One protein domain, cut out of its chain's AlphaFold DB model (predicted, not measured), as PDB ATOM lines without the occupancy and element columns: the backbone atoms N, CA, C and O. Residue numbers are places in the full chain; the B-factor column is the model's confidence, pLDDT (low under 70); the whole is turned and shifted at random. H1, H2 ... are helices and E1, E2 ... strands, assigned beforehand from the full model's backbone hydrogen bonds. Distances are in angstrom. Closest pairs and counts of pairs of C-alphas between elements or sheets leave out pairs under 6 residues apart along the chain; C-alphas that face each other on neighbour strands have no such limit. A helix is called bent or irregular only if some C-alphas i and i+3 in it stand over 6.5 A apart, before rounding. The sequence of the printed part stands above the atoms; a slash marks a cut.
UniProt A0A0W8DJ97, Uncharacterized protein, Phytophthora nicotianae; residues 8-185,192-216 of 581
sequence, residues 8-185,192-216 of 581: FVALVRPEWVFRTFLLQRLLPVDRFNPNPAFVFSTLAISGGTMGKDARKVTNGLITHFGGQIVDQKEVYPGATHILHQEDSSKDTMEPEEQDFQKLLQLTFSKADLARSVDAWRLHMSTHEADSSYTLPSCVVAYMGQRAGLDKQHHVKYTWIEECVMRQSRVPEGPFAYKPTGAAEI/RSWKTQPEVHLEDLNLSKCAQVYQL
ATOM      1  N   PHE A   8     124.438 260.686 336.742       66.19
ATOM      2  CA  PHE A   8     124.673 261.517 335.548       66.19
ATOM      3  C   PHE A   8     124.607 263.028 335.799       66.19
ATOM      4  O   PHE A   8     124.107 263.796 334.979       66.19
ATOM      5  N   VAL A   9     125.162 263.465 336.931       71.75
ATOM      6  CA  VAL A   9     125.233 264.885 337.289       71.75
ATOM      7  C   VAL A   9     126.238 265.595 336.379       71.75
ATOM      8  O   VAL A   9     127.376 265.141 336.199       71.75
ATOM      9  N   ALA A  10     125.820 266.724 335.806       74.81
ATOM     10  CA  ALA A  10     126.702 267.587 335.034       74.81
ATOM     11  C   ALA A  10     127.751 268.219 335.960       74.81
ATOM     12  O   ALA A  10     127.414 268.850 336.958       74.81
ATOM     13  N   LEU A  11     129.029 268.055 335.617       81.81
ATOM     14  CA  LEU A  11     130.101 268.837 336.223       81.81
ATOM     15  C   LEU A  11     130.324 270.054 335.342       81.81
ATOM     16  O   LEU A  11     130.591 269.896 334.150       81.81
ATOM     17  N   VAL A  12     130.207 271.236 335.932       86.56
ATOM     18  CA  VAL A  12     130.364 272.512 335.240       86.56
ATOM     19  C   VAL A  12     131.383 273.377 335.953       86.56
ATOM     20  O   VAL A  12     131.558 273.285 337.168       86.56
ATOM     21  N   ARG A  13     132.057 274.228 335.190       88.94
ATOM     22  CA  ARG A  13     132.919 275.261 335.746       88.94
ATOM     23  C   ARG A  13     132.070 276.389 336.373       88.94
ATOM     24  O   ARG A  13     130.945 276.616 335.911       88.94
ATOM     25  N   PRO A  14     132.571 277.099 337.403       88.62
ATOM     26  CA  PRO A  14     131.806 278.119 338.136       88.62
ATOM     27  C   PRO A  14     131.202 279.229 337.263       88.62
ATOM     28  O   PRO A  14     130.152 279.780 337.590       88.62
ATOM     29  N   GLU A  15     131.827 279.527 336.123       87.44
ATOM     30  CA  GLU A  15     131.381 280.513 335.141       87.44
ATOM     31  C   GLU A  15     129.953 280.221 334.643       87.44
ATOM     32  O   GLU A  15     129.216 281.154 334.326       87.44
ATOM     33  N   TRP A  16     129.533 278.948 334.619       87.75
ATOM     34  CA  TRP A  16     128.173 278.550 334.242       87.75
ATOM     35  C   TRP A  16     127.114 279.110 335.193       87.75
ATOM     36  O   TRP A  16     126.086 279.608 334.733       87.75
ATOM     37  N   VAL A  17     127.373 279.061 336.506       86.00
ATOM     38  CA  VAL A  17     126.445 279.554 337.538       86.00
ATOM     39  C   VAL A  17     126.271 281.056 337.378       86.00
ATOM     40  O   VAL A  17     125.150 281.545 337.271       86.00
ATOM     41  N   PHE A  18     127.389 281.778 337.279       83.88
ATOM     42  CA  PHE A  18     127.368 283.229 337.148       83.88
ATOM     43  C   PHE A  18     126.648 283.689 335.877       83.88
ATOM     44  O   PHE A  18     125.806 284.579 335.923       83.88
ATOM     45  N   ARG A  19     126.920 283.054 334.732       82.69
ATOM     46  CA  ARG A  19     126.292 283.435 333.458       82.69
ATOM     47  C   ARG A  19     124.818 283.032 333.393       82.69
ATOM     48  O   ARG A  19     124.025 283.771 332.825       82.69
ATOM     49  N   THR A  20     124.438 281.911 334.008       81.19
ATOM     50  CA  THR A  20     123.028 281.519 334.182       81.19
ATOM     51  C   THR A  20     122.279 282.546 335.031       81.19
ATOM     52  O   THR A  20     121.182 282.957 334.658       81.19
ATOM     53  N   PHE A  21     122.900 283.007 336.122       81.25
ATOM     54  CA  PHE A  21     122.371 284.075 336.967       81.25
ATOM     55  C   PHE A  21     122.206 285.390 336.191       81.25
ATOM     56  O   PHE A  21     121.121 285.956 336.185       81.25
ATOM     57  N   LEU A  22     123.225 285.851 335.455       77.38
ATOM     58  CA  LEU A  22     123.132 287.096 334.672       77.38
ATOM     59  C   LEU A  22     121.992 287.091 333.644       77.38
ATOM     60  O   LEU A  22     121.448 288.137 333.303       77.38
ATOM     61  N   LEU A  23     121.664 285.915 333.121       76.44
ATOM     62  CA  LEU A  23     120.674 285.738 332.066       76.44
ATOM     63  C   LEU A  23     119.294 285.340 332.579       76.44
ATOM     64  O   LEU A  23     118.375 285.239 331.766       76.44
ATOM     65  N   GLN A  24     119.182 285.033 333.877       76.31
ATOM     66  CA  GLN A  24     117.990 284.456 334.504       76.31
ATOM     67  C   GLN A  24     117.423 283.272 333.694       76.31
ATOM     68  O   GLN A  24     116.217 283.057 333.592       76.31
ATOM     69  N   ARG A  25     118.320 282.503 333.059       74.81
ATOM     70  CA  ARG A  25     117.985 281.397 332.159       74.81
ATOM     71  C   ARG A  25     119.056 280.325 332.229       74.81
ATOM     72  O   ARG A  25     120.240 280.617 332.090       74.81
ATOM     73  N   LEU A  26     118.619 279.074 332.368       75.06
ATOM     74  CA  LEU A  26     119.506 277.917 332.419       75.06
ATOM     75  C   LEU A  26     120.314 277.782 331.121       75.06
ATOM     76  O   LEU A  26     119.746 277.561 330.046       75.06
ATOM     77  N   LEU A  27     121.636 277.902 331.227       77.50
ATOM     78  CA  LEU A  27     122.543 277.740 330.095       77.50
ATOM     79  C   LEU A  27     122.877 276.264 329.825       77.50
ATOM     80  O   LEU A  27     122.903 275.455 330.757       77.50
ATOM     81  N   PRO A  28     123.217 275.890 328.577       74.69
ATOM     82  CA  PRO A  28     123.769 274.572 328.281       74.69
ATOM     83  C   PRO A  28     125.069 274.321 329.054       74.69
ATOM     84  O   PRO A  28     125.963 275.166 329.078       74.69
ATOM     85  N   VAL A  29     125.193 273.140 329.656       78.19
ATOM     86  CA  VAL A  29     126.352 272.764 330.485       78.19
ATOM     87  C   VAL A  29     127.593 272.394 329.663       78.19
ATOM     88  O   VAL A  29     128.712 272.510 330.157       78.19
ATOM     89  N   ASP A  30     127.421 271.993 328.399       74.56
ATOM     90  CA  ASP A  30     128.486 271.407 327.566       74.56
ATOM     91  C   ASP A  30     129.648 272.374 327.293       74.56
ATOM     92  O   ASP A  30     130.802 271.958 327.184       74.56
ATOM     93  N   ARG A  31     129.359 273.680 327.230       81.56
ATOM     94  CA  ARG A  31     130.365 274.738 327.021       81.56
ATOM     95  C   ARG A  31     131.159 275.068 328.284       81.56
ATOM     96  O   ARG A  31     132.170 275.759 328.218       81.56
ATOM     97  N   PHE A  32     130.748 274.540 329.430       86.62
ATOM     98  CA  PHE A  32     131.349 274.800 330.736       86.62
ATOM     99  C   PHE A  32     131.967 273.533 331.327       86.62
ATOM    100  O   PHE A  32     131.991 273.359 332.540       86.62
ATOM    101  N   ASN A  33     132.444 272.623 330.478       84.62
ATOM    102  CA  ASN A  33     133.040 271.366 330.899       84.62
ATOM    103  C   ASN A  33     134.390 271.592 331.618       84.62
ATOM    104  O   ASN A  33     135.302 272.178 331.037       84.62
ATOM    105  N   PRO A  34     134.571 271.107 332.861       87.88
ATOM    106  CA  PRO A  34     135.826 271.256 333.596       87.88
ATOM    107  C   PRO A  34     136.928 270.282 333.147       87.88
ATOM    108  O   PRO A  34     138.025 270.319 333.695       87.88
ATOM    109  N   ASN A  35     136.658 269.376 332.199       84.56
ATOM    110  CA  ASN A  35     137.677 268.465 331.684       84.56
ATOM    111  C   ASN A  35     138.764 269.259 330.923       84.56
ATOM    112  O   ASN A  35     138.426 269.955 329.963       84.56
ATOM    113  N   PRO A  36     140.053 269.123 331.296       86.75
ATOM    114  CA  PRO A  36     141.150 269.906 330.720       86.75
ATOM    115  C   PRO A  36     141.330 269.709 329.212       86.75
ATOM    116  O   PRO A  36     141.868 270.587 328.547       86.75
ATOM    117  N   ALA A  37     140.842 268.600 328.652       85.12
ATOM    118  CA  ALA A  37     140.884 268.383 327.214       85.12
ATOM    119  C   ALA A  37     139.980 269.351 326.428       85.12
ATOM    120  O   ALA A  37     140.208 269.559 325.243       85.12
ATOM    121  N   PHE A  38     138.973 269.968 327.058       88.94
ATOM    122  CA  PHE A  38     138.127 270.995 326.442       88.94
ATOM    123  C   PHE A  38     138.749 272.378 326.660       88.94
ATOM    124  O   PHE A  38     138.261 273.195 327.443       88.94
ATOM    125  N   VAL A  39     139.861 272.622 325.963       91.81
ATOM    126  CA  VAL A  39     140.737 273.791 326.160       91.81
ATOM    127  C   VAL A  39     140.063 275.142 325.910       91.81
ATOM    128  O   VAL A  39     140.516 276.158 326.435       91.81
ATOM    129  N   PHE A  40     138.964 275.161 325.152       92.75
ATOM    130  CA  PHE A  40     138.176 276.361 324.869       92.75
ATOM    131  C   PHE A  40     136.890 276.438 325.694       92.75
ATOM    132  O   PHE A  40     136.049 277.296 325.431       92.75
ATOM    133  N   SER A  41     136.713 275.572 326.697       89.94
ATOM    134  CA  SER A  41     135.578 275.685 327.611       89.94
ATOM    135  C   SER A  41     135.501 277.092 328.211       89.94
ATOM    136  O   SER A  41     136.523 277.684 328.549       89.94
ATOM    137  N   THR A  42     134.268 277.594 328.333       88.00
ATOM    138  CA  THR A  42     133.863 278.940 328.776       88.00
ATOM    139  C   THR A  42     134.172 280.076 327.809       88.00
ATOM    140  O   THR A  42     133.834 281.221 328.114       88.00
ATOM    141  N   LEU A  43     134.795 279.797 326.663       90.19
ATOM    142  CA  LEU A  43     135.130 280.821 325.682       90.19
ATOM    143  C   LEU A  43     134.017 280.987 324.655       90.19
ATOM    144  O   LEU A  43     133.548 280.016 324.066       90.19
ATOM    145  N   ALA A  44     133.655 282.240 324.399       88.56
ATOM    146  CA  ALA A  44     132.918 282.651 323.212       88.56
ATOM    147  C   ALA A  44     133.908 283.309 322.251       88.56
ATOM    148  O   ALA A  44     134.547 284.302 322.608       88.56
ATOM    149  N   ILE A  45     134.080 282.721 321.074       90.00
ATOM    150  CA  ILE A  45     135.109 283.070 320.103       90.00
ATOM    151  C   ILE A  45     134.419 283.474 318.804       90.00
ATOM    152  O   ILE A  45     133.669 282.687 318.222       90.00
ATOM    153  N   SER A  46     134.677 284.696 318.344       87.00
ATOM    154  CA  SER A  46     134.236 285.144 317.027       87.00
ATOM    155  C   SER A  46     135.328 284.887 315.996       87.00
ATOM    156  O   SER A  46     136.481 285.289 316.173       87.00
ATOM    157  N   GLY A  47     134.965 284.196 314.915       76.19
ATOM    158  CA  GLY A  47     135.831 284.047 313.754       76.19
ATOM    159  C   GLY A  47     135.697 285.281 312.871       76.19
ATOM    160  O   GLY A  47     134.651 285.439 312.238       76.19
ATOM    161  N   GLY A  48     136.733 286.124 312.816       71.69
ATOM    162  CA  GLY A  48     136.777 287.315 311.967       71.69
ATOM    163  C   GLY A  48     136.702 287.001 310.467       71.69
ATOM    164  O   GLY A  48     136.105 286.012 310.025       71.69
ATOM    165  N   THR A  49     137.298 287.840 309.630       70.69
ATOM    166  CA  THR A  49     137.388 287.581 308.188       70.69
ATOM    167  C   THR A  49     138.281 286.349 307.955       70.69
ATOM    168  O   THR A  49     139.473 286.337 308.228       70.69
ATOM    169  N   MET A  50     137.674 285.241 307.520       77.12
ATOM    170  CA  MET A  50     138.358 283.965 307.274       77.12
ATOM    171  C   MET A  50     137.820 283.323 306.000       77.12
ATOM    172  O   MET A  50     136.606 283.340 305.754       77.12
ATOM    173  N   GLY A  51     138.708 282.688 305.231       78.31
ATOM    174  CA  GLY A  51     138.332 281.859 304.085       78.31
ATOM    175  C   GLY A  51     137.394 280.706 304.474       78.31
ATOM    176  O   GLY A  51     137.420 280.216 305.604       78.31
ATOM    177  N   LYS A  52     136.562 280.243 303.527       83.62
ATOM    178  CA  LYS A  52     135.498 279.247 303.785       83.62
ATOM    179  C   LYS A  52     136.005 277.966 304.459       83.62
ATOM    180  O   LYS A  52     135.372 277.485 305.396       83.62
ATOM    181  N   ASP A  53     137.125 277.415 303.997       84.06
ATOM    182  CA  ASP A  53     137.659 276.160 304.539       84.06
ATOM    183  C   ASP A  53     138.364 276.358 305.886       84.06
ATOM    184  O   ASP A  53     138.138 275.570 306.804       84.06
ATOM    185  N   ALA A  54     139.114 277.452 306.048       84.31
ATOM    186  CA  ALA A  54     139.726 277.822 307.324       84.31
ATOM    187  C   ALA A  54     138.664 278.040 308.415       84.31
ATOM    188  O   ALA A  54     138.816 277.544 309.532       84.31
ATOM    189  N   ARG A  55     137.541 278.691 308.074       85.75
ATOM    190  CA  ARG A  55     136.398 278.860 308.983       85.75
ATOM    191  C   ARG A  55     135.810 277.516 309.403       85.75
ATOM    192  O   ARG A  55     135.606 277.300 310.588       85.75
ATOM    193  N   LYS A  56     135.577 276.586 308.467       86.88
ATOM    194  CA  LYS A  56     135.042 275.247 308.792       86.88
ATOM    195  C   LYS A  56     135.947 274.477 309.751       86.88
ATOM    196  O   LYS A  56     135.446 273.833 310.668       86.88
ATOM    197  N   VAL A  57     137.261 274.522 309.523       88.62
ATOM    198  CA  VAL A  57     138.246 273.862 310.389       88.62
ATOM    199  C   VAL A  57     138.241 274.504 311.774       88.62
ATOM    200  O   VAL A  57     138.032 273.813 312.764       88.62
ATOM    201  N   THR A  58     138.373 275.827 311.833       89.00
ATOM    202  CA  THR A  58     138.454 276.592 313.085       89.00
ATOM    203  C   THR A  58     137.185 276.449 313.922       89.00
ATOM    204  O   THR A  58     137.261 276.098 315.094       89.00
ATOM    205  N   ASN A  59     136.007 276.608 313.314       87.94
ATOM    206  CA  ASN A  59     134.718 276.428 313.981       87.94
ATOM    207  C   ASN A  59     134.544 274.993 314.506       87.94
ATOM    208  O   ASN A  59     134.066 274.796 315.625       87.94
ATOM    209  N   GLY A  60     134.966 273.993 313.721       87.88
ATOM    210  CA  GLY A  60     134.962 272.593 314.142       87.88
ATOM    211  C   GLY A  60     135.836 272.353 315.374       87.88
ATOM    212  O   GLY A  60     135.383 271.724 316.328       87.88
ATOM    213  N   LEU A  61     137.050 272.911 315.391       90.94
ATOM    214  CA  LEU A  61     137.981 272.807 316.519       90.94
ATOM    215  C   LEU A  61     137.461 273.541 317.762       90.94
ATOM    216  O   LEU A  61     137.405 272.944 318.835       90.94
ATOM    217  N   ILE A  62     137.020 274.796 317.620       90.25
ATOM    218  CA  ILE A  62     136.445 275.593 318.717       90.25
ATOM    219  C   ILE A  62     135.298 274.827 319.374       90.25
ATOM    220  O   ILE A  62     135.302 274.613 320.585       90.25
ATOM    221  N   THR A  63     134.344 274.370 318.561       86.69
ATOM    222  CA  THR A  63     133.146 273.672 319.033       86.69
ATOM    223  C   THR A  63     133.484 272.358 319.719       86.69
ATOM    224  O   THR A  63     132.898 272.053 320.760       86.69
ATOM    225  N   HIS A  64     134.408 271.585 319.146       87.56
ATOM    226  CA  HIS A  64     134.831 270.294 319.682       87.56
ATOM    227  C   HIS A  64     135.510 270.432 321.041       87.56
ATOM    228  O   HIS A  64     135.147 269.743 321.991       87.56
ATOM    229  N   PHE A  65     136.436 271.380 321.164       89.62
ATOM    230  CA  PHE A  65     137.186 271.615 322.394       89.62
ATOM    231  C   PHE A  65     136.451 272.532 323.390       89.62
ATOM    232  O   PHE A  65     137.068 273.125 324.270       89.62
ATOM    233  N   GLY A  66     135.118 272.606 323.298       87.19
ATOM    234  CA  GLY A  66     134.246 273.175 324.332       87.19
ATOM    235  C   GLY A  66     133.955 274.669 324.202       87.19
ATOM    236  O   GLY A  66     133.187 275.198 325.003       87.19
ATOM    237  N   GLY A  67     134.508 275.333 323.190       88.62
ATOM    238  CA  GLY A  67     134.247 276.736 322.898       88.62
ATOM    239  C   GLY A  67     132.910 276.958 322.204       88.62
ATOM    240  O   GLY A  67     132.275 276.034 321.690       88.62
ATOM    241  N   GLN A  68     132.475 278.209 322.206       86.19
ATOM    242  CA  GLN A  68     131.269 278.673 321.546       86.19
ATOM    243  C   GLN A  68     131.625 279.622 320.405       86.19
ATOM    244  O   GLN A  68     132.407 280.548 320.590       86.19
ATOM    245  N   ILE A  69     131.026 279.402 319.238       86.38
ATOM    246  CA  ILE A  69     131.203 280.273 318.077       86.38
ATOM    247  C   ILE A  69     130.256 281.468 318.182       86.38
ATOM    248  O   ILE A  69     129.093 281.320 318.568       86.38
ATOM    249  N   VAL A  70     130.762 282.641 317.807       83.50
ATOM    250  CA  VAL A  70     130.012 283.898 317.753       83.50
ATOM    251  C   VAL A  70     130.028 284.452 316.332       83.50
ATOM    252  O   VAL A  70     131.009 285.069 315.917       83.50
ATOM    253  N   ASP A  71     128.930 284.255 315.604       76.19
ATOM    254  CA  ASP A  71     128.791 284.710 314.209       76.19
ATOM    255  C   ASP A  71     127.882 285.948 314.054       76.19
ATOM    256  O   ASP A  71     127.874 286.590 313.006       76.19
ATOM    257  N   GLN A  72     127.104 286.293 315.084       73.81
ATOM    258  CA  GLN A  72     126.149 287.408 315.064       73.81
ATOM    259  C   GLN A  72     126.785 288.692 315.592       73.81
ATOM    260  O   GLN A  72     127.183 288.746 316.757       73.81
ATOM    261  N   LYS A  73     126.840 289.734 314.754       71.00
ATOM    262  CA  LYS A  73     127.475 291.019 315.091       71.00
ATOM    263  C   LYS A  73     126.863 291.673 316.330       71.00
ATOM    264  O   LYS A  73     127.569 292.315 317.096       71.00
ATOM    265  N   GLU A  74     125.573 291.458 316.567       70.31
ATOM    266  CA  GLU A  74     124.812 292.043 317.675       70.31
ATOM    267  C   GLU A  74     125.331 291.594 319.051       70.31
ATOM    268  O   GLU A  74     125.184 292.317 320.037       70.31
ATOM    269  N   VAL A  75     125.965 290.417 319.114       72.19
ATOM    270  CA  VAL A  75     126.525 289.826 320.341       72.19
ATOM    271  C   VAL A  75     128.045 289.693 320.322       72.19
ATOM    272  O   VAL A  75     128.616 289.129 321.255       72.19
ATOM    273  N   TYR A  76     128.718 290.257 319.315       74.19
ATOM    274  CA  TYR A  76     130.181 290.389 319.299       74.19
ATOM    275  C   TYR A  76     130.749 291.034 320.569       74.19
ATOM    276  O   TYR A  76     131.783 290.554 321.037       74.19
ATOM    277  N   PRO A  77     130.079 292.018 321.202       73.06
ATOM    278  CA  PRO A  77     130.555 292.565 322.470       73.06
ATOM    279  C   PRO A  77     130.659 291.524 323.601       73.06
ATOM    280  O   PRO A  77     131.447 291.680 324.524       73.06
ATOM    281  N   GLY A  78     129.895 290.429 323.531       75.62
ATOM    282  CA  GLY A  78     129.968 289.325 324.488       75.62
ATOM    283  C   GLY A  78     131.093 288.318 324.233       75.62
ATOM    284  O   GLY A  78     131.320 287.427 325.059       75.62
ATOM    285  N   ALA A  79     131.782 288.406 323.092       84.38
ATOM    286  CA  ALA A  79     132.840 287.471 322.741       84.38
ATOM    287  C   ALA A  79     134.070 287.682 323.633       84.38
ATOM    288  O   ALA A  79     134.575 288.788 323.789       84.38
ATOM    289  N   THR A  80     134.594 286.587 324.177       87.75
ATOM    290  CA  THR A  80     135.846 286.588 324.950       87.75
ATOM    291  C   THR A  80     137.072 286.753 324.051       87.75
ATOM    292  O   THR A  80     138.075 287.313 324.483       87.75
ATOM    293  N   HIS A  81     137.002 286.250 322.811       89.81
ATOM    294  CA  HIS A  81     138.101 286.283 321.847       89.81
ATOM    295  C   HIS A  81     137.600 286.663 320.453       89.81
ATOM    296  O   HIS A  81     136.560 286.165 320.012       89.81
ATOM    297  N   ILE A  82     138.382 287.477 319.750       87.19
ATOM    298  CA  ILE A  82     138.192 287.833 318.343       87.19
ATOM    299  C   ILE A  82     139.406 287.330 317.559       87.19
ATOM    300  O   ILE A  82     140.544 287.675 317.891       87.19
ATOM    301  N   LEU A  83     139.162 286.492 316.548       89.06
ATOM    302  CA  LEU A  83     140.209 285.933 315.695       89.06
ATOM    303  C   LEU A  83     140.468 286.819 314.475       89.06
ATOM    304  O   LEU A  83     139.537 287.122 313.729       89.06
ATOM    305  N   HIS A  84     141.738 287.140 314.234       84.94
ATOM    306  CA  HIS A  84     142.210 287.950 313.106       84.94
ATOM    307  C   HIS A  84     143.072 287.133 312.132       84.94
ATOM    308  O   HIS A  84     143.787 286.208 312.540       84.94
ATOM    309  N   GLN A  85     143.017 287.484 310.843       77.44
ATOM    310  CA  GLN A  85     143.888 286.927 309.800       77.44
ATOM    311  C   GLN A  85     145.201 287.725 309.717       77.44
ATOM    312  O   GLN A  85     145.211 288.926 309.966       77.44
ATOM    313  N   GLU A  86     146.317 287.063 309.386       65.75
ATOM    314  CA  GLU A  86     147.655 287.677 309.464       65.75
ATOM    315  C   GLU A  86     147.918 288.805 308.462       65.75
ATOM    316  O   GLU A  86     148.771 289.627 308.753       65.75
ATOM    317  N   ASP A  87     147.158 288.915 307.370       56.59
ATOM    318  CA  ASP A  87     147.336 289.977 306.379       56.59
ATOM    319  C   ASP A  87     146.010 290.297 305.676       56.59
ATOM    320  O   ASP A  87     145.605 289.631 304.720       56.59
ATOM    321  N   SER A  88     145.318 291.341 306.125       47.19
ATOM    322  CA  SER A  88     144.455 292.103 305.227       47.19
ATOM    323  C   SER A  88     144.524 293.578 305.606       47.19
ATOM    324  O   SER A  88     144.072 294.011 306.662       47.19
ATOM    325  N   SER A  89     145.110 294.377 304.718       45.44
ATOM    326  CA  SER A  89     145.229 295.835 304.819       45.44
ATOM    327  C   SER A  89     143.877 296.558 304.662       45.44
ATOM    328  O   SER A  89     143.828 297.683 304.166       45.44
ATOM    329  N   LYS A  90     142.763 295.887 304.986       44.25
ATOM    330  CA  LYS A  90     141.387 296.355 304.781       44.25
ATOM    331  C   LYS A  90     140.406 295.962 305.887       44.25
ATOM    332  O   LYS A  90     139.219 296.214 305.716       44.25
ATOM    333  N   ASP A  91     140.857 295.432 307.021       42.94
ATOM    334  CA  ASP A  91     140.000 295.409 308.211       42.94
ATOM    335  C   ASP A  91     140.138 296.744 308.950       42.94
ATOM    336  O   ASP A  91     140.810 296.877 309.970       42.94
ATOM    337  N   THR A  92     139.500 297.776 308.394       44.56
ATOM    338  CA  THR A  92     139.168 298.996 309.135       44.56
ATOM    339  C   THR A  92     138.096 298.653 310.169       44.56
ATOM    340  O   THR A  92     136.908 298.865 309.937       44.56
ATOM    341  N   MET A  93     138.512 298.097 311.306       45.53
ATOM    342  CA  MET A  93     137.751 298.188 312.551       45.53
ATOM    343  C   MET A  93     138.445 299.185 313.484       45.53
ATOM    344  O   MET A  93     139.114 298.810 314.432       45.53
ATOM    345  N   GLU A  94     138.261 300.472 313.207       48.97
ATOM    346  CA  GLU A  94     138.289 301.548 314.208       48.97
ATOM    347  C   GLU A  94     136.997 302.339 313.964       48.97
ATOM    348  O   GLU A  94     136.782 302.705 312.803       48.97
ATOM    349  N   PRO A  95     136.070 302.526 314.937       38.16
ATOM    350  CA  PRO A  95     136.291 303.087 316.281       38.16
ATOM    351  C   PRO A  95     135.493 302.411 317.440       38.16
ATOM    352  O   PRO A  95     135.411 302.965 318.534       38.16
ATOM    353  N   GLU A  96     134.893 301.228 317.247       46.88
ATOM    354  CA  GLU A  96     134.026 300.583 318.266       46.88
ATOM    355  C   GLU A  96     134.801 299.967 319.456       46.88
ATOM    356  O   GLU A  96     134.278 299.867 320.567       46.88
ATOM    357  N   GLU A  97     136.074 299.605 319.256       48.62
ATOM    358  CA  GLU A  97     136.941 298.971 320.266       48.62
ATOM    359  C   GLU A  97     137.225 299.896 321.475       48.62
ATOM    360  O   GLU A  97     137.305 299.439 322.619       48.62
ATOM    361  N   GLN A  98     137.292 301.219 321.251       44.12
ATOM    362  CA  GLN A  98     137.561 302.226 322.293       44.12
ATOM    363  C   GLN A  98     136.344 302.594 323.151       44.12
ATOM    364  O   GLN A  98     136.521 303.074 324.277       44.12
ATOM    365  N   ASP A  99     135.125 302.384 322.658       47.06
ATOM    366  CA  ASP A  99     133.912 302.660 323.431       47.06
ATOM    367  C   ASP A  99     133.491 301.468 324.298       47.06
ATOM    368  O   ASP A  99     132.898 301.663 325.359       47.06
ATOM    369  N   PHE A 100     133.893 300.241 323.948       50.06
ATOM    370  CA  PHE A 100     133.521 299.052 324.716       50.06
ATOM    371  C   PHE A 100     134.426 298.747 325.919       50.06
ATOM    372  O   PHE A 100     133.918 298.388 326.982       50.06
ATOM    373  N   GLN A 101     135.743 298.995 325.842       48.53
ATOM    374  CA  GLN A 101     136.597 298.956 327.046       48.53
ATOM    375  C   GLN A 101     136.146 299.968 328.117       48.53
ATOM    376  O   GLN A 101     136.437 299.799 329.302       48.53
ATOM    377  N   LYS A 102     135.394 301.007 327.726       49.81
ATOM    378  CA  LYS A 102     134.746 301.936 328.662       49.81
ATOM    379  C   LYS A 102     133.431 301.399 329.250       49.81
ATOM    380  O   LYS A 102     133.044 301.883 330.308       49.81
ATOM    381  N   LEU A 103     132.771 300.426 328.612       49.16
ATOM    382  CA  LEU A 103     131.462 299.879 329.012       49.16
ATOM    383  C   LEU A 103     131.546 298.798 330.104       49.16
ATOM    384  O   LEU A 103     130.621 298.690 330.902       49.16
ATOM    385  N   LEU A 104     132.642 298.034 330.191       54.31
ATOM    386  CA  LEU A 104     132.809 296.935 331.160       54.31
ATOM    387  C   LEU A 104     133.896 297.219 332.210       54.31
ATOM    388  O   LEU A 104     134.762 296.382 332.467       54.31
ATOM    389  N   GLN A 105     133.871 298.396 332.841       59.62
ATOM    390  CA  GLN A 105     134.782 298.717 333.950       59.62
ATOM    391  C   GLN A 105     134.406 297.931 335.219       59.62
ATOM    392  O   GLN A 105     133.893 298.483 336.190       59.62
ATOM    393  N   LEU A 106     134.677 296.622 335.216       69.50
ATOM    394  CA  LEU A 106     134.509 295.713 336.353       69.50
ATOM    395  C   LEU A 106     135.606 295.949 337.401       69.50
ATOM    396  O   LEU A 106     136.352 295.038 337.743       69.50
ATOM    397  N   THR A 107     135.762 297.177 337.889       70.44
ATOM    398  CA  THR A 107     136.761 297.531 338.903       70.44
ATOM    399  C   THR A 107     136.142 297.573 340.294       70.44
ATOM    400  O   THR A 107     135.040 298.071 340.484       70.44
ATOM    401  N   PHE A 108     136.870 297.068 341.285       77.12
ATOM    402  CA  PHE A 108     136.479 297.063 342.695       77.12
ATOM    403  C   PHE A 108     137.739 297.107 343.566       77.12
ATOM    404  O   PHE A 108     138.818 296.689 343.133       77.12
ATOM    405  N   SER A 109     137.623 297.579 344.809       81.38
ATOM    406  CA  SER A 109     138.706 297.434 345.785       81.38
ATOM    407  C   SER A 109     138.575 296.104 346.535       81.38
ATOM    408  O   SER A 109     137.472 295.631 346.815       81.38
ATOM    409  N   LYS A 110     139.709 295.485 346.894       84.00
ATOM    410  CA  LYS A 110     139.710 294.235 347.681       84.00
ATOM    411  C   LYS A 110     139.024 294.410 349.040       84.00
ATOM    412  O   LYS A 110     138.386 293.481 349.519       84.00
ATOM    413  N   ALA A 111     139.157 295.592 349.641       83.19
ATOM    414  CA  ALA A 111     138.551 295.904 350.927       83.19
ATOM    415  C   ALA A 111     137.022 295.995 350.824       83.19
ATOM    416  O   ALA A 111     136.330 295.483 351.698       83.19
ATOM    417  N   ASP A 112     136.492 296.620 349.769       81.25
ATOM    418  CA  ASP A 112     135.041 296.729 349.562       81.25
ATOM    419  C   ASP A 112     134.437 295.363 349.251       81.25
ATOM    420  O   ASP A 112     133.422 294.997 349.835       81.25
ATOM    421  N   LEU A 113     135.111 294.572 348.407       83.88
ATOM    422  CA  LEU A 113     134.701 293.201 348.111       83.88
ATOM    423  C   LEU A 113     134.606 292.352 349.386       83.88
ATOM    424  O   LEU A 113     133.611 291.662 349.575       83.88
ATOM    425  N   ALA A 114     135.613 292.415 350.264       85.69
ATOM    426  CA  ALA A 114     135.608 291.668 351.521       85.69
ATOM    427  C   ALA A 114     134.408 292.050 352.400       85.69
ATOM    428  O   ALA A 114     133.635 291.179 352.790       85.69
ATOM    429  N   ARG A 115     134.185 293.356 352.616       86.62
ATOM    430  CA  ARG A 115     133.055 293.843 353.424       86.62
ATOM    431  C   ARG A 115     131.703 293.426 352.844       86.62
ATOM    432  O   ARG A 115     130.829 292.998 353.589       86.62
ATOM    433  N   SER A 116     131.534 293.523 351.527       84.19
ATOM    434  CA  SER A 116     130.298 293.126 350.848       84.19
ATOM    435  C   SER A 116     130.037 291.619 350.920       84.19
ATOM    436  O   SER A 116     128.892 291.213 351.096       84.19
ATOM    437  N   VAL A 117     131.076 290.783 350.830       85.75
ATOM    438  CA  VAL A 117     130.940 289.325 351.005       85.75
ATOM    439  C   VAL A 117     130.570 288.973 352.446       85.75
ATOM    440  O   VAL A 117     129.720 288.109 352.655       85.75
ATOM    441  N   ASP A 118     131.167 289.634 353.437       87.31
ATOM    442  CA  ASP A 118     130.858 289.376 354.847       87.31
ATOM    443  C   ASP A 118     129.432 289.816 355.206       87.31
ATOM    444  O   ASP A 118     128.712 289.071 355.872       87.31
ATOM    445  N   ALA A 119     128.979 290.961 354.686       84.00
ATOM    446  CA  ALA A 119     127.592 291.402 354.815       84.00
ATOM    447  C   ALA A 119     126.608 290.409 354.171       84.00
ATOM    448  O   ALA A 119     125.584 290.078 354.770       84.00
ATOM    449  N   TRP A 120     126.937 289.885 352.986       80.75
ATOM    450  CA  TRP A 120     126.119 288.878 352.311       80.75
ATOM    451  C   TRP A 120     126.032 287.570 353.110       80.75
ATOM    452  O   TRP A 120     124.941 287.034 353.300       80.75
ATOM    453  N   ARG A 121     127.158 287.080 353.645       84.00
ATOM    454  CA  ARG A 121     127.184 285.890 354.515       84.00
ATOM    455  C   ARG A 121     126.343 286.083 355.771       84.00
ATOM    456  O   ARG A 121     125.590 285.181 356.132       84.00
ATOM    457  N   LEU A 122     126.456 287.245 356.414       84.75
ATOM    458  CA  LEU A 122     125.674 287.568 357.603       84.75
ATOM    459  C   LEU A 122     124.174 287.553 357.288       84.75
ATOM    460  O   LEU A 122     123.407 286.938 358.027       84.75
ATOM    461  N   HIS A 123     123.766 288.149 356.165       80.69
ATOM    462  CA  HIS A 123     122.376 288.114 355.714       80.69
ATOM    463  C   HIS A 123     121.883 286.674 355.503       80.69
ATOM    464  O   HIS A 123     120.873 286.292 356.086       80.69
ATOM    465  N   MET A 124     122.645 285.835 354.786       78.94
ATOM    466  CA  MET A 124     122.281 284.425 354.575       78.94
ATOM    467  C   MET A 124     122.166 283.625 355.880       78.94
ATOM    468  O   MET A 124     121.328 282.737 355.971       78.94
ATOM    469  N   SER A 125     122.986 283.934 356.889       82.25
ATOM    470  CA  SER A 125     122.934 283.258 358.194       82.25
ATOM    471  C   SER A 125     121.797 283.727 359.107       82.25
ATOM    472  O   SER A 125     121.482 283.051 360.080       82.25
ATOM    473  N   THR A 126     121.211 284.895 358.832       81.00
ATOM    474  CA  THR A 126     120.204 285.529 359.702       81.00
ATOM    475  C   THR A 126     118.795 285.490 359.115       81.00
ATOM    476  O   THR A 126     117.830 285.536 359.869       81.00
ATOM    477  N   HIS A 127     118.666 285.381 357.791       71.12
ATOM    478  CA  HIS A 127     117.396 285.441 357.069       71.12
ATOM    479  C   HIS A 127     117.283 284.257 356.087       71.12
ATOM    480  O   HIS A 127     117.283 284.446 354.875       71.12
ATOM    481  N   GLU A 128     117.188 283.020 356.599       59.31
ATOM    482  CA  GLU A 128     117.189 281.780 355.784       59.31
ATOM    483  C   GLU A 128     116.068 281.701 354.721       59.31
ATOM    484  O   GLU A 128     116.178 280.917 353.778       59.31
ATOM    485  N   ALA A 129     115.006 282.505 354.845       59.34
ATOM    486  CA  ALA A 129     113.831 282.474 353.969       59.34
ATOM    487  C   ALA A 129     113.640 283.727 353.088       59.34
ATOM    488  O   ALA A 129     112.721 283.741 352.269       59.34
ATOM    489  N   ASP A 130     114.468 284.770 353.233       60.16
ATOM    490  CA  ASP A 130     114.318 286.009 352.458       60.16
ATOM    491  C   ASP A 130     115.232 285.994 351.222       60.16
ATOM    492  O   ASP A 130     116.452 286.133 351.305       60.16
ATOM    493  N   SER A 131     114.643 285.786 350.041       58.28
ATOM    494  CA  SER A 131     115.366 285.727 348.763       58.28
ATOM    495  C   SER A 131     115.619 287.103 348.132       58.28
ATOM    496  O   SER A 131     115.999 287.172 346.964       58.28
ATOM    497  N   SER A 132     115.362 288.199 348.854       62.94
ATOM    498  CA  SER A 132     115.429 289.568 348.319       62.94
ATOM    499  C   SER A 132     116.838 290.171 348.261       62.94
ATOM    500  O   SER A 132     117.013 291.261 347.710       62.94
ATOM    501  N   TYR A 133     117.860 289.483 348.780       65.62
ATOM    502  CA  TYR A 133     119.223 290.013 348.804       65.62
ATOM    503  C   TYR A 133     119.834 290.128 347.403       65.62
ATOM    504  O   TYR A 133     120.158 289.133 346.749       65.62
ATOM    505  N   THR A 134     120.055 291.361 346.958       69.38
ATOM    506  CA  THR A 134     120.744 291.656 345.704       69.38
ATOM    507  C   THR A 134     122.257 291.515 345.885       69.38
ATOM    508  O   THR A 134     122.844 291.991 346.857       69.38
ATOM    509  N   LEU A 135     122.923 290.833 344.947       73.31
ATOM    510  CA  LEU A 135     124.381 290.693 344.989       73.31
ATOM    511  C   LEU A 135     125.048 292.073 344.824       73.31
ATOM    512  O   LEU A 135     124.783 292.741 343.821       73.31
ATOM    513  N   PRO A 136     125.956 292.482 345.734       76.31
ATOM    514  CA  PRO A 136     126.644 293.764 345.630       76.31
ATOM    515  C   PRO A 136     127.425 293.894 344.318       76.31
ATOM    516  O   PRO A 136     128.077 292.943 343.872       76.31
ATOM    517  N   SER A 137     127.441 295.087 343.723       74.25
ATOM    518  CA  SER A 137     128.050 295.335 342.406       74.25
ATOM    519  C   SER A 137     129.540 294.977 342.362       74.25
ATOM    520  O   SER A 137     130.034 294.502 341.343       74.25
ATOM    521  N   CYS A 138     130.264 295.121 343.479       76.44
ATOM    522  CA  CYS A 138     131.667 294.709 343.593       76.44
ATOM    523  C   CYS A 138     131.850 293.179 343.544       76.44
ATOM    524  O   CYS A 138     132.831 292.701 342.973       76.44
ATOM    525  N   VAL A 139     130.900 292.403 344.084       79.12
ATOM    526  CA  VAL A 139     130.888 290.932 344.020       79.12
ATOM    527  C   VAL A 139     130.596 290.488 342.592       79.12
ATOM    528  O   VAL A 139     131.298 289.632 342.057       79.12
ATOM    529  N   VAL A 140     129.622 291.124 341.940       77.88
ATOM    530  CA  VAL A 140     129.297 290.889 340.526       77.88
ATOM    531  C   VAL A 140     130.492 291.227 339.635       77.88
ATOM    532  O   VAL A 140     130.840 290.435 338.761       77.88
ATOM    533  N   ALA A 141     131.165 292.353 339.879       77.81
ATOM    534  CA  ALA A 141     132.364 292.749 339.149       77.81
ATOM    535  C   ALA A 141     133.510 291.744 339.332       77.81
ATOM    536  O   ALA A 141     134.130 291.331 338.351       77.81
ATOM    537  N   TYR A 142     133.743 291.280 340.564       82.56
ATOM    538  CA  TYR A 142     134.708 290.217 340.848       82.56
ATOM    539  C   TYR A 142     134.375 288.924 340.097       82.56
ATOM    540  O   TYR A 142     135.239 288.353 339.431       82.56
ATOM    541  N   MET A 143     133.123 288.467 340.155       81.19
ATOM    542  CA  MET A 143     132.685 287.267 339.441       81.19
ATOM    543  C   MET A 143     132.781 287.439 337.919       81.19
ATOM    544  O   MET A 143     133.190 286.505 337.234       81.19
ATOM    545  N   GLY A 144     132.493 288.633 337.397       78.75
ATOM    546  CA  GLY A 144     132.657 288.988 335.988       78.75
ATOM    547  C   GLY A 144     134.107 288.909 335.518       78.75
ATOM    548  O   GLY A 144     134.368 288.275 334.497       78.75
ATOM    549  N   GLN A 145     135.057 289.439 336.300       78.81
ATOM    550  CA  GLN A 145     136.492 289.265 336.035       78.81
ATOM    551  C   GLN A 145     136.893 287.785 336.060       78.81
ATOM    552  O   GLN A 145     137.574 287.290 335.166       78.81
ATOM    553  N   ARG A 146     136.432 287.025 337.064       82.12
ATOM    554  CA  ARG A 146     136.711 285.578 337.145       82.12
ATOM    555  C   ARG A 146     136.095 284.785 335.996       82.12
ATOM    556  O   ARG A 146     136.640 283.751 335.627       82.12
ATOM    557  N   ALA A 147     134.998 285.271 335.425       76.06
ATOM    558  CA  ALA A 147     134.358 284.689 334.256       76.06
ATOM    559  C   ALA A 147     134.987 285.135 332.924       76.06
ATOM    560  O   ALA A 147     134.538 284.653 331.883       76.06
ATOM    561  N   GLY A 148     136.000 286.012 332.935       74.81
ATOM    562  CA  GLY A 148     136.665 286.524 331.734       74.81
ATOM    563  C   GLY A 148     135.780 287.452 330.902       74.81
ATOM    564  O   GLY A 148     135.834 287.408 329.675       74.81
ATOM    565  N   LEU A 149     134.907 288.221 331.558       76.00
ATOM    566  CA  LEU A 149     134.055 289.230 330.919       76.00
ATOM    567  C   LEU A 149     134.658 290.639 330.992       76.00
ATOM    568  O   LEU A 149     134.103 291.563 330.421       76.00
ATOM    569  N   ASP A 150     135.770 290.826 331.696       73.69
ATOM    570  CA  ASP A 150     136.457 292.111 331.860       73.69
ATOM    571  C   ASP A 150     137.394 292.459 330.698       73.69
ATOM    572  O   ASP A 150     137.798 293.611 330.547       73.69
ATOM    573  N   LYS A 151     137.753 291.466 329.877       77.94
ATOM    574  CA  LYS A 151     138.691 291.634 328.771       77.94
ATOM    575  C   LYS A 151     138.285 290.817 327.550       77.94
ATOM    576  O   LYS A 151     138.094 289.606 327.630       77.94
ATOM    577  N   GLN A 152     138.258 291.483 326.400       82.94
ATOM    578  CA  GLN A 152     138.184 290.841 325.091       82.94
ATOM    579  C   GLN A 152     139.600 290.678 324.521       82.94
ATOM    580  O   GLN A 152     140.392 291.620 324.501       82.94
ATOM    581  N   HIS A 153     139.944 289.465 324.096       87.12
ATOM    582  CA  HIS A 153     141.265 289.134 323.565       87.12
ATOM    583  C   HIS A 153     141.252 289.125 322.033       87.12
ATOM    584  O   HIS A 153     140.550 288.332 321.414       87.12
ATOM    585  N   HIS A 154     142.066 289.978 321.417       86.94
ATOM    586  CA  HIS A 154     142.227 290.037 319.964       86.94
ATOM    587  C   HIS A 154     143.482 289.255 319.586       86.94
ATOM    588  O   HIS A 154     144.600 289.669 319.905       86.94
ATOM    589  N   VAL A 155     143.302 288.097 318.954       90.50
ATOM    590  CA  VAL A 155     144.393 287.161 318.662       90.50
ATOM    591  C   VAL A 155     144.370 286.708 317.213       90.50
ATOM    592  O   VAL A 155     143.329 286.676 316.562       90.50
ATOM    593  N   LYS A 156     145.533 286.327 316.701       88.69
ATOM    594  CA  LYS A 156     145.659 285.649 315.413       88.69
ATOM    595  C   LYS A 156     145.010 284.268 315.471       88.69
ATOM    596  O   LYS A 156     145.032 283.607 316.510       88.69
ATOM    597  N   TYR A 157     144.493 283.790 314.338       87.00
ATOM    598  CA  TYR A 157     143.891 282.451 314.259       87.00
ATOM    599  C   TYR A 157     144.867 281.315 314.634       87.00
ATOM    600  O   TYR A 157     144.426 280.294 315.162       87.00
ATOM    601  N   THR A 158     146.180 281.516 314.467       88.00
ATOM    602  CA  THR A 158     147.246 280.582 314.885       88.00
ATOM    603  C   THR A 158     147.241 280.279 316.390       88.00
ATOM    604  O   THR A 158     147.771 279.256 316.816       88.00
ATOM    605  N   TRP A 159     146.576 281.096 317.214       93.00
ATOM    606  CA  TRP A 159     146.361 280.787 318.631       93.00
ATOM    607  C   TRP A 159     145.500 279.534 318.839       93.00
ATOM    608  O   TRP A 159     145.793 278.718 319.718       93.00
ATOM    609  N   ILE A 160     144.458 279.349 318.015       92.38
ATOM    610  CA  ILE A 160     143.616 278.144 318.051       92.38
ATOM    611  C   ILE A 160     144.457 276.922 317.694       92.38
ATOM    612  O   ILE A 160     144.366 275.891 318.360       92.38
ATOM    613  N   GLU A 161     145.295 277.060 316.669       89.12
ATOM    614  CA  GLU A 161     146.181 276.007 316.181       89.12
ATOM    615  C   GLU A 161     147.134 275.524 317.279       89.12
ATOM    616  O   GLU A 161     147.191 274.325 317.565       89.12
ATOM    617  N   GLU A 162     147.802 276.459 317.957       91.94
ATOM    618  CA  GLU A 162     148.738 276.145 319.035       91.94
ATOM    619  C   GLU A 162     148.029 275.511 320.243       91.94
ATOM    620  O   GLU A 162     148.526 274.535 320.810       91.94
ATOM    621  N   CYS A 163     146.848 276.018 320.623       93.44
ATOM    622  CA  CYS A 163     146.074 275.456 321.732       93.44
ATOM    623  C   CYS A 163     145.684 273.993 321.481       93.44
ATOM    624  O   CYS A 163     145.775 273.155 322.382       93.44
ATOM    625  N   VAL A 164     145.252 273.683 320.255       90.56
ATOM    626  CA  VAL A 164     144.880 272.321 319.851       90.56
ATOM    627  C   VAL A 164     146.109 271.419 319.808       90.56
ATOM    628  O   VAL A 164     146.070 270.320 320.357       90.56
ATOM    629  N   MET A 165     147.209 271.887 319.212       87.25
ATOM    630  CA  MET A 165     148.453 271.120 319.107       87.25
ATOM    631  C   MET A 165     149.023 270.760 320.484       87.25
ATOM    632  O   MET A 165     149.422 269.619 320.707       87.25
ATOM    633  N   ARG A 166     149.029 271.708 321.428       89.56
ATOM    634  CA  ARG A 166     149.511 271.475 322.800       89.56
ATOM    635  C   ARG A 166     148.494 270.801 323.711       89.56
ATOM    636  O   ARG A 166     148.838 270.492 324.849       89.56
ATOM    637  N   GLN A 167     147.255 270.626 323.250       88.38
ATOM    638  CA  GLN A 167     146.130 270.155 324.064       88.38
ATOM    639  C   GLN A 167     145.972 270.952 325.368       88.38
ATOM    640  O   GLN A 167     145.582 270.421 326.406       88.38
ATOM    641  N   SER A 168     146.293 272.244 325.316       92.50
ATOM    642  CA  SER A 168     146.210 273.158 326.447       92.50
ATOM    643  C   SER A 168     146.003 274.575 325.941       92.50
ATOM    644  O   SER A 168     146.576 274.966 324.927       92.50
ATOM    645  N   ARG A 169     145.237 275.380 326.680       92.25
ATOM    646  CA  ARG A 169     145.109 276.810 326.387       92.25
ATOM    647  C   ARG A 169     146.459 277.493 326.608       92.25
ATOM    648  O   ARG A 169     146.971 277.490 327.728       92.25
ATOM    649  N   VAL A 170     147.031 278.062 325.549       94.62
ATOM    650  CA  VAL A 170     148.274 278.843 325.629       94.62
ATOM    651  C   VAL A 170     147.971 280.323 325.888       94.62
ATOM    652  O   VAL A 170     146.882 280.783 325.534       94.62
ATOM    653  N   PRO A 171     148.906 281.090 326.479       93.75
ATOM    654  CA  PRO A 171     148.722 282.525 326.676       93.75
ATOM    655  C   PRO A 171     148.418 283.257 325.363       93.75
ATOM    656  O   PRO A 171     149.022 282.969 324.333       93.75
ATOM    657  N   GLU A 172     147.520 284.239 325.406       92.69
ATOM    658  CA  GLU A 172     147.093 284.997 324.223       92.69
ATOM    659  C   GLU A 172     148.162 285.991 323.739       92.69
ATOM    660  O   GLU A 172     148.210 286.328 322.560       92.69
ATOM    661  N   GLY A 173     149.041 286.458 324.636       90.31
ATOM    662  CA  GLY A 173     150.023 287.521 324.375       90.31
ATOM    663  C   GLY A 173     150.915 287.311 323.139       90.31
ATOM    664  O   GLY A 173     150.977 288.215 322.307       90.31
ATOM    665  N   PRO A 174     151.569 286.143 322.964       91.75
ATOM    666  CA  PRO A 174     152.380 285.842 321.777       91.75
ATOM    667  C   PRO A 174     151.603 285.866 320.453       91.75
ATOM    668  O   PRO A 174     152.200 285.995 319.390       91.75
ATOM    669  N   PHE A 175     150.277 285.758 320.521       91.69
ATOM    670  CA  PHE A 175     149.376 285.728 319.374       91.69
ATOM    671  C   PHE A 175     148.559 287.013 319.244       91.69
ATOM    672  O   PHE A 175     147.667 287.075 318.399       91.69
ATOM    673  N   ALA A 176     148.828 288.024 320.075       88.44
ATOM    674  CA  ALA A 176     148.079 289.270 320.081       88.44
ATOM    675  C   ALA A 176     148.121 289.933 318.698       88.44
ATOM    676  O   ALA A 176     149.188 290.094 318.095       88.44
ATOM    677  N   TYR A 177     146.952 290.327 318.204       81.50
ATOM    678  CA  TYR A 177     146.851 291.082 316.966       81.50
ATOM    679  C   TYR A 177     147.279 292.534 317.215       81.50
ATOM    680  O   TYR A 177     146.803 293.177 318.150       81.50
ATOM    681  N   LYS A 178     148.199 293.044 316.393       75.69
ATOM    682  CA  LYS A 178     148.613 294.452 316.395       75.69
ATOM    683  C   LYS A 178     148.264 295.042 315.027       75.69
ATOM    684  O   LYS A 178     148.869 294.604 314.048       75.69
ATOM    685  N   PRO A 179     147.331 296.001 314.934       61.56
ATOM    686  CA  PRO A 179     147.042 296.658 313.668       61.56
ATOM    687  C   PRO A 179     148.287 297.415 313.189       61.56
ATOM    688  O   PRO A 179     148.879 298.200 313.935       61.56
ATOM    689  N   THR A 180     148.695 297.205 311.939       47.19
ATOM    690  CA  THR A 180     149.697 298.056 311.286       47.19
ATOM    691  C   THR A 180     149.104 299.452 311.099       47.19
ATOM    692  O   THR A 180     148.255 299.641 310.233       47.19
ATOM    693  N   GLY A 181     149.531 300.416 311.920       49.44
ATOM    694  CA  GLY A 181     149.098 301.818 311.836       49.44
ATOM    695  C   GLY A 181     148.436 302.398 313.090       49.44
ATOM    696  O   GLY A 181     148.044 303.560 313.057       49.44
ATOM    697  N   ALA A 182     148.333 301.650 314.195       39.22
ATOM    698  CA  ALA A 182     147.837 302.211 315.451       39.22
ATOM    699  C   ALA A 182     148.816 303.276 315.983       39.22
ATOM    700  O   ALA A 182     149.951 302.967 316.354       39.22
ATOM    701  N   ALA A 183     148.381 304.537 315.991       38.31
ATOM    702  CA  ALA A 183     149.121 305.637 316.594       38.31
ATOM    703  C   ALA A 183     149.373 305.363 318.088       38.31
ATOM    704  O   ALA A 183     148.512 304.821 318.785       38.31
ATOM    705  N   GLU A 184     150.547 305.763 318.587       35.69
ATOM    706  CA  GLU A 184     150.870 305.719 320.014       35.69
ATOM    707  C   GLU A 184     149.766 306.401 320.833       35.69
ATOM    708  O   GLU A 184     149.504 307.603 320.710       35.69
ATOM    709  N   ILE A 185     149.113 305.620 321.694       37.22
ATOM    710  CA  ILE A 185     148.128 306.114 322.648       37.22
ATOM    711  C   ILE A 185     148.868 307.032 323.628       37.22
ATOM    712  O   ILE A 185     149.573 306.566 324.525       37.22
ATOM    713  N   ARG A 192     138.802 308.185 336.760       37.75
ATOM    714  CA  ARG A 192     137.780 308.748 337.651       37.75
ATOM    715  C   ARG A 192     137.911 308.100 339.037       37.75
ATOM    716  O   ARG A 192     138.018 306.884 339.154       37.75
ATOM    717  N   SER A 193     137.942 308.929 340.079       36.06
ATOM    718  CA  SER A 193     138.007 308.489 341.476       36.06
ATOM    719  C   SER A 193     136.710 307.770 341.860       36.06
ATOM    720  O   SER A 193     135.639 308.368 341.812       36.06
ATOM    721  N   TRP A 194     136.817 306.506 342.275       42.91
ATOM    722  CA  TRP A 194     135.702 305.626 342.664       42.91
ATOM    723  C   TRP A 194     135.024 305.986 343.997       42.91
ATOM    724  O   TRP A 194     134.079 305.322 344.406       42.91
ATOM    725  N   LYS A 195     135.476 307.037 344.694       39.31
ATOM    726  CA  LYS A 195     134.931 307.421 346.009       39.31
ATOM    727  C   LYS A 195     133.538 308.072 345.954       39.31
ATOM    728  O   LYS A 195     132.980 308.344 347.008       39.31
ATOM    729  N   THR A 196     132.989 308.342 344.767       38.84
ATOM    730  CA  THR A 196     131.723 309.079 344.602       38.84
ATOM    731  C   THR A 196     130.891 308.567 343.419       38.84
ATOM    732  O   THR A 196     130.625 309.325 342.485       38.84
ATOM    733  N   GLN A 197     130.486 307.294 343.423       41.06
ATOM    734  CA  GLN A 197     129.406 306.826 342.542       41.06
ATOM    735  C   GLN A 197     128.287 306.127 343.329       41.06
ATOM    736  O   GLN A 197     128.586 305.511 344.355       41.06
ATOM    737  N   PRO A 198     127.019 306.254 342.879       39.19
ATOM    738  CA  PRO A 198     125.878 305.560 343.474       39.19
ATOM    739  C   PRO A 198     126.007 304.045 343.272       39.19
ATOM    740  O   PRO A 198     126.821 303.595 342.463       39.19
ATOM    741  N   GLU A 199     125.199 303.267 343.994       42.62
ATOM    742  CA  GLU A 199     125.020 301.830 343.755       42.62
ATOM    743  C   GLU A 199     124.810 301.568 342.257       42.62
ATOM    744  O   GLU A 199     123.813 301.980 341.675       42.62
ATOM    745  N   VAL A 200     125.784 300.928 341.606       45.06
ATOM    746  CA  VAL A 200     125.659 300.530 340.200       45.06
ATOM    747  C   VAL A 200     124.700 299.346 340.164       45.06
ATOM    748  O   VAL A 200     125.048 298.274 340.671       45.06
ATOM    749  N   HIS A 201     123.504 299.509 339.599       52.00
ATOM    750  CA  HIS A 201     122.564 298.402 339.491       52.00
ATOM    751  C   HIS A 201     123.091 297.379 338.475       52.00
ATOM    752  O   HIS A 201     123.770 297.718 337.505       52.00
ATOM    753  N   LEU A 202     122.798 296.091 338.692       52.34
ATOM    754  CA  LEU A 202     123.226 294.988 337.815       52.34
ATOM    755  C   LEU A 202     122.863 295.235 336.333       52.34
ATOM    756  O   LEU A 202     123.573 294.797 335.427       52.34
ATOM    757  N   GLU A 203     121.757 295.948 336.116       54.84
ATOM    758  CA  GLU A 203     121.197 296.331 334.819       54.84
ATOM    759  C   GLU A 203     122.064 297.372 334.083       54.84
ATOM    760  O   GLU A 203     122.143 297.338 332.855       54.84
ATOM    761  N   ASP A 204     122.814 298.205 334.814       53.50
ATOM    762  CA  ASP A 204     123.658 299.279 334.268       53.50
ATOM    763  C   ASP A 204     124.990 298.767 333.697       53.50
ATOM    764  O   ASP A 204     125.618 299.417 332.859       53.50
ATOM    765  N   LEU A 205     125.438 297.579 334.122       58.97
ATOM    766  CA  LEU A 205     126.716 296.995 333.697       58.97
ATOM    767  C   LEU A 205     126.666 296.378 332.288       58.97
ATOM    768  O   LEU A 205     127.692 295.910 331.799       58.97
ATOM    769  N   ASN A 206     125.492 296.310 331.641       64.06
ATOM    770  CA  ASN A 206     125.280 295.651 330.337       64.06
ATOM    771  C   ASN A 206     125.837 294.205 330.247       64.06
ATOM    772  O   ASN A 206     125.970 293.636 329.157       64.06
ATOM    773  N   LEU A 207     126.139 293.567 331.387       68.44
ATOM    774  CA  LEU A 207     126.689 292.211 331.460       68.44
ATOM    775  C   LEU A 207     125.697 291.175 330.940       68.44
ATOM    776  O   LEU A 207     126.106 290.182 330.346       68.44
ATOM    777  N   SER A 208     124.399 291.430 331.114       67.12
ATOM    778  CA  SER A 208     123.322 290.628 330.536       67.12
ATOM    779  C   SER A 208     123.407 290.610 329.006       67.12
ATOM    780  O   SER A 208     123.392 289.530 328.418       67.12
ATOM    781  N   LYS A 209     123.610 291.769 328.358       70.31
ATOM    782  CA  LYS A 209     123.806 291.891 326.901       70.31
ATOM    783  C   LYS A 209     125.052 291.139 326.427       70.31
ATOM    784  O   LYS A 209     124.996 290.433 325.428       70.31
ATOM    785  N   CYS A 210     126.152 291.209 327.175       71.19
ATOM    786  CA  CYS A 210     127.367 290.447 326.867       71.19
ATOM    787  C   CYS A 210     127.150 288.937 327.048       71.19
ATOM    788  O   CYS A 210     127.600 288.124 326.246       71.19
ATOM    789  N   ALA A 211     126.398 288.541 328.074       72.44
ATOM    790  CA  ALA A 211     126.063 287.150 328.325       72.44
ATOM    791  C   ALA A 211     125.077 286.573 327.289       72.44
ATOM    792  O   ALA A 211     125.040 285.352 327.131       72.44
ATOM    793  N   GLN A 212     124.338 287.397 326.526       76.12
ATOM    794  CA  GLN A 212     123.442 286.923 325.453       76.12
ATOM    795  C   GLN A 212     124.163 286.078 324.406       76.12
ATOM    796  O   GLN A 212     123.543 285.200 323.802       76.12
ATOM    797  N   VAL A 213     125.476 286.258 324.247       73.31
ATOM    798  CA  VAL A 213     126.267 285.394 323.373       73.31
ATOM    799  C   VAL A 213     126.118 283.916 323.758       73.31
ATOM    800  O   VAL A 213     126.090 283.077 322.873       73.31
ATOM    801  N   TYR A 214     125.880 283.586 325.034       71.31
ATOM    802  CA  TYR A 214     125.626 282.223 325.526       71.31
ATOM    803  C   TYR A 214     124.144 281.811 325.467       71.31
ATOM    804  O   TYR A 214     123.842 280.623 325.567       71.31
ATOM    805  N   GLN A 215     123.214 282.757 325.279       66.62
ATOM    806  CA  GLN A 215     121.790 282.465 325.046       66.62
ATOM    807  C   GLN A 215     121.493 282.090 323.597       66.62
ATOM    808  O   GLN A 215     120.530 281.360 323.344       66.62
ATOM    809  N   LEU A 216     122.288 282.599 322.651       55.81
ATOM    810  CA  LEU A 216     122.139 282.368 321.217       55.81
ATOM    811  C   LEU A 216     122.539 280.942 320.825       55.81
ATOM    812  O   LEU A 216     123.393 280.700 319.982       55.81
TER     813      LEU A 216
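AT A GLANCE: This is residues 8 to 185 and 192 to 216 of the 581 residues of an uncharacterized protein of Phytophthora nicotianae (UniProt A0A0W8DJ97). A small three-stranded sheet at one end of a broad body has H2 and H7 packed near one side of it and H3 by its E1 edge; from H3 a run of helices leads to the far end, H3 crossing H8 and H8 crossing H1, then H1 meeting H6 only at their ends and H6 crossing H5, where residues 125 to 132, partly in H5, stick out. The printed part has 203 residues, with eight named helices and three named strands in the order H1 E1 H2 H3 E2 H4 H5 H6 E3 H7 H8; under half of the residues are in these elements, mostly helix. The sheet, order E1 E2 E3, is parallel. The whole is compact, with a radius of gyration of the C-alphas of 18.8 A, and only just flat, spanning 58 by 50 by 28 A.

HOW THE PARTS SIT: E2, residues 81 to 84, is the inner strand between E1, residues 44 to 47, and E3, residues 153 to 156. N 46 and O 81 are 2.9 A apart, and N 82 and O 153 2.9 A, both within hydrogen-bond range. H2, residues 52 to 64, H3, residues 73 to 78, and H7, residues 158 to 165, only graze the sheet. Two strand-helix-strand units, parallel neighbour strands with helices between, are E1, H2 H3, E2 and E2, H4 H5 H6, E3, with H4 at residues 97 to 100, H5 at 110 to 126 and H6 at 137 to 146. H2 touches H7 with residues 58 to 62 alone, closest C-alphas Thr 58 and Ile 160 at 7.3 A, at a steep tilt of 48 degrees. H3 touches H8, residues 207 to 215, closest C-alphas Gly 78 and Cys 210 at 3.7 A. H8 touches H1, residues 15 to 23, closest C-alphas Leu 22 and Ser 208 at 5.4 A. H1 and H6 only just touch, only at their ends, with 3 pairs of C-alphas within 8 A, the closest Phe 18 and Met 143 at 7.1 A. H5 touches H6 with residues 112 to 117 alone, closest C-alphas Leu 113 and Cys 138 at 5.6 A. H4 touches no helix. Every O i to N i+4 pair is within hydrogen-bond range in H1, H2, H5, H6 and H7; H3 has 0 of 2 but 2 of 3 O i to N i+3 pairs, H8 has 2 of 5 but 6 of 6, and H4 is too short for an O i to N i+4 pair.

IN THESE COORDINATES: H1 begins at C-alpha 15, (131.381, 280.513, 335.141). H5 is 24.5 A long and H2 18.3 A. H3 is irregular, C-alphas 74 and 77 being 7.5 A apart. H8 ends at C-alpha 215, (121.790, 282.465, 325.046).

THE WHOLE: The C-alphas of Ser 89 and Thr 126, the two farthest apart, are 61.2 A apart. Residues 186 to 191 are not printed, and C-alphas 185 and 192 are 18.4 A apart across the cut. The links H1 to E1 and E2 to H4 are long. The model's mean pLDDT over the printed part is 74.3, with 55 residues under 70, among them 86 to 106 and 192 to 208.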